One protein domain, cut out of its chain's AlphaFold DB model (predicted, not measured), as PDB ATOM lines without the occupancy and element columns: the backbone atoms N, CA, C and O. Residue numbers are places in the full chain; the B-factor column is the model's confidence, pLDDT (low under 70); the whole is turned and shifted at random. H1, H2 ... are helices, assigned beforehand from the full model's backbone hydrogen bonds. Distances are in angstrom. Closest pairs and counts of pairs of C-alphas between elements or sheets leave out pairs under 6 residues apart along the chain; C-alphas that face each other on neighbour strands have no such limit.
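Overview. This is residues 128 to 186 of the 188 residues of an uncharacterized protein of Verrucomicrobiales bacterium (UniProt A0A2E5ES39). Three helices pack into a small compact cluster: H2 and H3 make a splayed helical hairpin, folded back at residues 167 to 170, and H1 packs across one side of it, crossing both. The helices cross at 40 to 63 degrees, and their three centres make a triangle. The printed part has 59 residues, with three named helices in the order H1, H2, H3 and no named strand; the class is all helix. The whole is compact, with a radius of gyration of the C-alphas of 10.4 A, and it spans 28 by 19 by 16 A, only just rounded.

Arrangement. The longest helix is H2, residues 150 to 166. It touches H3, residues 171 to 184, and the two form a helical hairpin, a pair of helices that follow each other and run opposite ways. Their closest C-alphas are those of Met 161 and Ala 174, 5.8 A apart. Their lines stand at a steep tilt of 40 degrees, and their centres are 10.2 A apart. H2 also touches H1, residues 128 to 143, with the C-alphas of Val 160 and Ala 137 closest at 6.5 A. H1 and H2 run opposite ways at a steep tilt of 48 degrees. H1 touches H3 with residues 130 to 137 alone, and the closest C-alphas are those of Ile 133 and Ala 174, 6.5 A apart. H1 and H3 run the same way at a steep tilt of 63 degrees, with their centres 10.3 A apart. The helix packing is mostly crossed, with no shallow tilt among these three pairs. In H1, H2 and H3 every O i to N i+4 pair is within hydrogen-bond range.

Along the chain. H2, 17 residues from Leu 150 to Gln 166, is 24.8 A from first to last C-alpha and begins with C-alpha 150 at (18.096, 94.761, -59.190). H1, 16 residues from Gly 128 to Glu 143, is 22.5 A long and begins with C-alpha 128 at (13.934, 89.473, -33.255). H3, 14 residues from Arg 171 to Asn 184, is 19.9 A long and ends with C-alpha 184 at (23.981, 96.713, -46.241).

Size, cuts and confidence. The two C-alphas farthest apart are those of Asp 149 and Gly 168, at 28.7 A. The first and last printed C-alphas, of Gly 128 and Asn 186, are 23.1 A apart. The printed part has no cut. The link from H1 to H2, 6 residues, is short, and the link from H2 to H3, 4 residues, is tight. The mean pLDDT of the printed part is 86.0, and residue 128 is the one printed residue under 70.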
ATOM      1  N   GLY A 128      14.587  90.703 -32.787       64.06
ATOM      2  CA  GLY A 128      13.934  89.473 -33.255       64.06
ATOM      3  C   GLY A 128      13.379  89.579 -34.675       64.06
ATOM      4  O   GLY A 128      13.826  88.867 -35.563       64.06
ATOM      5  N   GLN A 129      12.451  90.509 -34.922       73.19
ATOM      6  CA  GLN A 129      11.808  90.623 -36.238       73.19
ATOM      7  C   GLN A 129      12.796  91.029 -37.334       73.19
ATOM      8  O   GLN A 129      12.740  90.488 -38.430       73.19
ATOM      9  N   ARG A 130      13.738  91.934 -37.044       82.06
ATOM     10  CA  ARG A 130      14.769  92.317 -38.018       82.06
ATOM     11  C   ARG A 130      15.698  91.151 -38.359       82.06
ATOM     12  O   ARG A 130      16.008  90.984 -39.531       82.06
ATOM     13  N   ALA A 131      16.131  90.373 -37.363       78.06
ATOM     14  CA  ALA A 131      16.968  89.198 -37.593       78.06
ATOM     15  C   ALA A 131      16.232  88.151 -38.437       78.06
ATOM     16  O   ALA A 131      16.787  87.700 -39.428       78.06
ATOM     17  N   VAL A 132      14.963  87.871 -38.120       82.00
ATOM     18  CA  VAL A 132      14.122  86.951 -38.902       82.00
ATOM     19  C   VAL A 132      13.975  87.437 -40.347       82.00
ATOM     20  O   VAL A 132      14.204  86.677 -41.276       82.00
ATOM     21  N   ILE A 133      13.669  88.720 -40.571       88.62
ATOM     22  CA  ILE A 133      13.541  89.267 -41.933       88.62
ATOM     23  C   ILE A 133      14.869  89.157 -42.703       88.62
ATOM     24  O   ILE A 133      14.864  88.845 -43.890       88.62
ATOM     25  N   PHE A 134      16.004  89.415 -42.045       87.94
ATOM     26  CA  PHE A 134      17.329  89.318 -42.670       87.94
ATOM     27  C   PHE A 134      17.716  87.869 -42.979       87.94
ATOM     28  O   PHE A 134      18.320  87.625 -44.014       87.94
ATOM     29  N   GLU A 135      17.351  86.918 -42.122       84.44
ATOM     30  CA  GLU A 135      17.591  85.489 -42.339       84.44
ATOM     31  C   GLU A 135      16.825  84.970 -43.562       84.44
ATOM     32  O   GLU A 135      17.414  84.318 -44.422       84.44
ATOM     33  N   TYR A 136      15.545  85.332 -43.695       87.12
ATOM     34  CA  TYR A 136      14.749  84.988 -44.879       87.12
ATOM     35  C   TYR A 136      15.309  85.643 -46.148       87.12
ATOM     36  O   TYR A 136      15.384  85.000 -47.194       87.12
ATOM     37  N   ALA A 137      15.748  86.902 -46.055       89.19
ATOM     38  CA  ALA A 137      16.368  87.603 -47.174       89.19
ATOM     39  C   ALA A 137      17.686  86.950 -47.614       89.19
ATOM     40  O   ALA A 137      17.892  86.747 -48.806       89.19
ATOM     41  N   GLU A 138      18.556  86.589 -46.666       83.75
ATOM     42  CA  GLU A 138      19.836  85.929 -46.943       83.75
ATOM     43  C   GLU A 138      19.623  84.538 -47.543       83.75
ATOM     44  O   GLU A 138      20.263  84.196 -48.532       83.75
ATOM     45  N   LYS A 139      18.686  83.756 -46.996       82.88
ATOM     46  CA  LYS A 139      18.346  82.432 -47.522       82.88
ATOM     47  C   LYS A 139      17.875  82.518 -48.975       82.88
ATOM     48  O   LYS A 139      18.446  81.847 -49.829       82.88
ATOM     49  N   ALA A 140      16.911  83.393 -49.267       86.75
ATOM     50  CA  ALA A 140      16.409  83.593 -50.625       86.75
ATOM     51  C   ALA A 140      17.499  84.131 -51.574       86.75
ATOM     52  O   ALA A 140      17.585  83.724 -52.732       86.75
ATOM     53  N   TRP A 141      18.375  85.013 -51.084       87.50
ATOM     54  CA  TRP A 141      19.485  85.556 -51.869       87.50
ATOM     55  C   TRP A 141      20.534  84.492 -52.202       87.50
ATOM     56  O   TRP A 141      21.000  84.425 -53.338       87.50
ATOM     57  N   VAL A 142      20.872  83.620 -51.249       81.81
ATOM     58  CA  VAL A 142      21.789  82.490 -51.452       81.81
ATOM     59  C   VAL A 142      21.185  81.438 -52.383       81.81
ATOM     60  O   VAL A 142      21.886  80.968 -53.277       81.81
ATOM     61  N   GLU A 143      19.900  81.103 -52.230       84.12
ATOM     62  CA  GLU A 143      19.190  80.150 -53.100       84.12
ATOM     63  C   GLU A 143      19.164  80.603 -54.567       84.12
ATOM     64  O   GLU A 143      19.298  79.783 -55.473       84.12
ATOM     65  N   LEU A 144      19.083  81.914 -54.810       83.69
ATOM     66  CA  LEU A 144      19.159  82.505 -56.149       83.69
ATOM     67  C   LEU A 144      20.595  82.675 -56.680       83.69
ATOM     68  O   LEU A 144      20.785  83.236 -57.758       83.69
ATOM     69  N   GLY A 145      21.614  82.217 -55.944       86.12
ATOM     70  CA  GLY A 145      23.016  82.319 -56.354       86.12
ATOM     71  C   GLY A 145      23.632  83.703 -56.140       86.12
ATOM     72  O   GLY A 145      24.555  84.077 -56.859       86.12
ATOM     73  N   LYS A 146      23.138  84.457 -55.151       86.06
ATOM     74  CA  LYS A 146      23.581  85.818 -54.801       86.06
ATOM     75  C   LYS A 146      23.477  86.801 -55.973       86.06
ATOM     76  O   LYS A 146      24.473  87.423 -56.352       86.06
ATOM     77  N   PRO A 147      22.281  86.955 -56.568       83.19
ATOM     78  CA  PRO A 147      22.091  87.852 -57.695       83.19
ATOM     79  C   PRO A 147      22.431  89.294 -57.305       83.19
ATOM     80  O   PRO A 147      22.081  89.756 -56.217       83.19
ATOM     81  N   THR A 148      23.086  90.008 -58.219       84.94
ATOM     82  CA  THR A 148      23.356  91.454 -58.122       84.94
ATOM     83  C   THR A 148      22.406  92.286 -58.983       84.94
ATOM     84  O   THR A 148      22.357  93.506 -58.855       84.94
ATOM     85  N   ASP A 149      21.619  91.636 -59.844       88.56
ATOM     86  CA  ASP A 149      20.623  92.287 -60.690       88.56
ATOM     87  C   ASP A 149      19.427  92.779 -59.856       88.56
ATOM     88  O   ASP A 149      18.727  92.004 -59.192       88.56
ATOM     89  N   LEU A 150      19.158  94.084 -59.936       83.94
ATOM     90  CA  LEU A 150      18.096  94.761 -59.190       83.94
ATOM     91  C   LEU A 150      16.692  94.225 -59.497       83.94
ATOM     92  O   LEU A 150      15.829  94.230 -58.616       83.94
ATOM     93  N   SER A 151      16.427  93.766 -60.721       86.62
ATOM     94  CA  SER A 151      15.135  93.182 -61.082       86.62
ATOM     95  C   SER A 151      14.935  91.819 -60.424       86.62
ATOM     96  O   SER A 151      13.804  91.488 -60.061       86.62
ATOM     97  N   ILE A 152      16.003  91.036 -60.265       86.25
ATOM     98  CA  ILE A 152      15.962  89.742 -59.573       86.25
ATOM     99  C   ILE A 152      15.793  89.973 -58.067       86.25
ATOM    100  O   ILE A 152      14.900  89.393 -57.450       86.25
ATOM    101  N   ILE A 153      16.556  90.911 -57.495       87.69
ATOM    102  CA  ILE A 153      16.472  91.287 -56.075       87.69
ATOM    103  C   ILE A 153      15.082  91.833 -55.722       87.69
ATOM    104  O   ILE A 153      14.529  91.495 -54.676       87.69
ATOM    105  N   ARG A 154      14.470  92.656 -56.586       89.88
ATOM    106  CA  ARG A 154      13.109  93.177 -56.359       89.88
ATOM    107  C   ARG A 154      12.057  92.072 -56.319       89.88
ATOM    108  O   ARG A 154      11.193  92.127 -55.448       89.88
ATOM    109  N   LYS A 155      12.129  91.089 -57.222       90.44
ATOM    110  CA  LYS A 155      11.211  89.935 -57.221       90.44
ATOM    111  C   LYS A 155      11.378  89.110 -55.947       90.44
ATOM    112  O   LYS A 155      10.417  88.950 -55.207       90.44
ATOM    113  N   MET A 156      12.619  88.763 -55.610       92.38
ATOM    114  CA  MET A 156      12.956  88.064 -54.368       92.38
ATOM    115  C   MET A 156      12.429  88.793 -53.122       92.38
ATOM    116  O   MET A 156      11.850  88.174 -52.236       92.38
ATOM    117  N   ARG A 157      12.568  90.125 -53.044       91.06
ATOM    118  CA  ARG A 157      12.041  90.911 -51.914       91.06
ATOM    119  C   ARG A 157      10.519  90.824 -51.794       91.06
ATOM    120  O   ARG A 157      10.016  90.832 -50.676       91.06
ATOM    121  N   ILE A 158       9.792  90.766 -52.909       92.00
ATOM    122  CA  ILE A 158       8.331  90.605 -52.901       92.00
ATOM    123  C   ILE A 158       7.953  89.217 -52.377       92.00
ATOM    124  O   ILE A 158       7.051  89.120 -51.545       92.00
ATOM    125  N   ASP A 159       8.664  88.178 -52.808       88.94
ATOM    126  CA  ASP A 159       8.416  86.797 -52.384       88.94
ATOM    127  C   ASP A 159       8.693  86.623 -50.884       88.94
ATOM    128  O   ASP A 159       7.816  86.190 -50.137       88.94
ATOM    129  N   VAL A 160       9.836  87.128 -50.408       89.62
ATOM    130  CA  VAL A 160      10.182  87.157 -48.977       89.62
ATOM    131  C   VAL A 160       9.142  87.937 -48.162       89.62
ATOM    132  O   VAL A 160       8.786  87.534 -47.057       89.62
ATOM    133  N   MET A 161       8.593  89.039 -48.687       91.50
ATOM    134  CA  MET A 161       7.511  89.766 -48.009       91.50
ATOM    135  C   MET A 161       6.228  88.939 -47.879       91.50
ATOM    136  O   MET A 161       5.569  89.043 -46.847       91.50
ATOM    137  N   ASN A 162       5.877  88.140 -48.891       90.50
ATOM    138  CA  ASN A 162       4.698  87.272 -48.850       90.50
ATOM    139  C   ASN A 162       4.865  86.152 -47.809       90.50
ATOM    140  O   ASN A 162       3.927  85.858 -47.073       90.50
ATOM    141  N   GLU A 163       6.058  85.562 -47.702       85.75
ATOM    142  CA  GLU A 163       6.365  84.525 -46.705       85.75
ATOM    143  C   GLU A 163       6.347  85.075 -45.274       85.75
ATOM    144  O   GLU A 163       5.756  84.489 -44.366       85.75
ATOM    145  N   LEU A 164       6.938  86.253 -45.072       88.56
ATOM    146  CA  LEU A 164       6.964  86.924 -43.773       88.56
ATOM    147  C   LEU A 164       5.555  87.337 -43.303       88.56
ATOM    148  O   LEU A 164       5.263  87.316 -42.106       88.56
ATOM    149  N   GLU A 165       4.665  87.680 -44.234       89.06
ATOM    150  CA  GLU A 165       3.268  88.008 -43.941       89.06
ATOM    151  C   GLU A 165       2.494  86.801 -43.384       89.06
ATOM    152  O   GLU A 165       1.707  86.962 -42.449       89.06
ATOM    153  N   GLN A 166       2.793  85.580 -43.848       82.38
ATOM    154  CA  GLN A 166       2.171  84.345 -43.346       82.38
ATOM    155  C   GLN A 166       2.524  84.039 -41.883       82.38
ATOM    156  O   GLN A 166       1.718  83.448 -41.166       82.38
ATOM    157  N   ILE A 167       3.694  84.479 -41.415       79.38
ATOM    158  CA  ILE A 167       4.130  84.329 -40.016       79.38
ATOM    159  C   ILE A 167       3.800  85.564 -39.154       79.38
ATOM    160  O   ILE A 167       4.286  85.695 -38.029       79.38
ATOM    161  N   GLY A 168       2.968  86.480 -39.668       79.69
ATOM    162  CA  GLY A 168       2.447  87.635 -38.934       79.69
ATOM    163  C   GLY A 168       3.336  88.883 -38.953       79.69
ATOM    164  O   GLY A 168       3.095  89.824 -38.190       79.69
ATOM    165  N   VAL A 169       4.360  88.942 -39.811       85.62
ATOM    166  CA  VAL A 169       5.155  90.163 -40.004       85.62
ATOM    167  C   VAL A 169       4.424  91.093 -40.967       85.62
ATOM    168  O   VAL A 169       4.147  90.750 -42.111       85.62
ATOM    169  N   LYS A 170       4.148  92.327 -40.531       88.94
ATOM    170  CA  LYS A 170       3.506  93.330 -41.391       88.94
ATOM    171  C   LYS A 170       4.355  93.611 -42.631       88.94
ATOM    172  O   LYS A 170       5.541  93.932 -42.529       88.94
ATOM    173  N   ARG A 171       3.700  93.623 -43.792       88.50
ATOM    174  CA  ARG A 171       4.305  93.897 -45.101       88.50
ATOM    175  C   ARG A 171       5.109  95.208 -45.146       88.50
ATOM    176  O   ARG A 171       6.191  95.258 -45.724       88.50
ATOM    177  N   THR A 172       4.634  96.262 -44.480       87.19
ATOM    178  CA  THR A 172       5.339  97.556 -44.374       87.19
ATOM    179  C   THR A 172       6.659  97.454 -43.599       87.19
ATOM    180  O   THR A 172       7.674  98.024 -44.014       87.19
ATOM    181  N   THR A 173       6.675  96.677 -42.512       86.06
ATOM    182  CA  THR A 173       7.870  96.385 -41.704       86.06
ATOM    183  C   THR A 173       8.880  95.553 -42.493       86.06
ATOM    184  O   THR A 173      10.072  95.872 -42.486       86.06
ATOM    185  N   ALA A 174       8.415  94.527 -43.211       89.12
ATOM    186  CA  ALA A 174       9.253  93.699 -44.074       89.12
ATOM    187  C   ALA A 174       9.882  94.523 -45.211       89.12
ATOM    188  O   ALA A 174      11.098  94.504 -45.372       89.12
ATOM    189  N   SER A 175       9.093  95.336 -45.925       90.62
ATOM    190  CA  SER A 175       9.577  96.175 -47.036       90.62
ATOM    191  C   SER A 175      10.705  97.122 -46.623       90.62
ATOM    192  O   SER A 175      11.761  97.161 -47.265       90.62
ATOM    193  N   THR A 176      10.504  97.844 -45.516       91.25
ATOM    194  CA  THR A 176      11.481  98.806 -44.981       91.25
ATOM    195  C   THR A 176      12.772  98.100 -44.571       91.25
ATOM    196  O   THR A 176      13.875  98.560 -44.869       91.25
ATOM    197  N   THR A 177      12.633  96.943 -43.924       89.88
ATOM    198  CA  THR A 177      13.758  96.156 -43.416       89.88
ATOM    199  C   THR A 177      14.553  95.513 -44.554       89.88
ATOM    200  O   THR A 177      15.778  95.586 -44.549       89.88
ATOM    201  N   LEU A 178      13.887  94.981 -45.581       91.12
ATOM    202  CA  LEU A 178      14.533  94.457 -46.788       91.12
ATOM    203  C   LEU A 178      15.242  95.551 -47.595       91.12
ATOM    204  O   LEU A 178      16.291  95.302 -48.178       91.12
ATOM    205  N   GLY A 179      14.708  96.777 -47.599       90.00
ATOM    206  CA  GLY A 179      15.404  97.929 -48.173       90.00
ATOM    207  C   GLY A 179      16.709  98.241 -47.434       90.00
ATOM    208  O   GLY A 179      17.725  98.511 -48.062       90.00
ATOM    209  N   ALA A 180      16.713  98.144 -46.101       87.62
ATOM    210  CA  ALA A 180      17.934  98.293 -45.309       87.62
ATOM    211  C   ALA A 180      18.919  97.125 -45.503       87.62
ATOM    212  O   ALA A 180      20.126  97.340 -45.481       87.62
ATOM    213  N   TRP A 181      18.422  95.898 -45.690       90.38
ATOM    214  CA  TRP A 181      19.244  94.729 -46.019       90.38
ATOM    215  C   TRP A 181      19.965  94.902 -47.364       90.38
ATOM    216  O   TRP A 181      21.184  94.763 -47.407       90.38
ATOM    217  N   GLN A 182      19.248  95.315 -48.415       88.06
ATOM    218  CA  GLN A 182      19.816  95.563 -49.748       88.06
ATOM    219  C   GLN A 182      20.953  96.600 -49.698       88.06
ATOM    220  O   GLN A 182      22.025  96.382 -50.262       88.06
ATOM    221  N   LYS A 183      20.755  97.677 -48.926       86.81
ATOM    222  CA  LYS A 183      21.774  98.706 -48.678       86.81
ATOM    223  C   LYS A 183      23.009  98.175 -47.956       86.81
ATOM    224  O   LYS A 183      24.120  98.545 -48.312       86.81
ATOM    225  N   ASN A 184      22.841  97.298 -46.962       82.50
ATOM    226  CA  ASN A 184      23.981  96.713 -46.241       82.50
ATOM    227  C   ASN A 184      24.855  95.829 -47.142       82.50
ATOM    228  O   ASN A 184      26.040  95.674 -46.865       82.50
ATOM    229  N   LEU A 185      24.274  95.254 -48.198       78.69
ATOM    230  CA  LEU A 185      24.989  94.451 -49.188       78.69
ATOM    231  C   LEU A 185      25.553  95.285 -50.351       78.69
ATOM    232  O   LEU A 185      26.167  94.715 -51.248       78.69
ATOM    233  N   ASN A 186      25.381  96.615 -50.336       82.06
ATOM    234  CA  ASN A 186      25.740  97.525 -51.433       82.06
ATOM    235  C   ASN A 186      25.116  97.122 -52.784       82.06
ATOM    236  O   ASN A 186      25.754  97.238 -53.828       82.06
TER     237      ASN A 186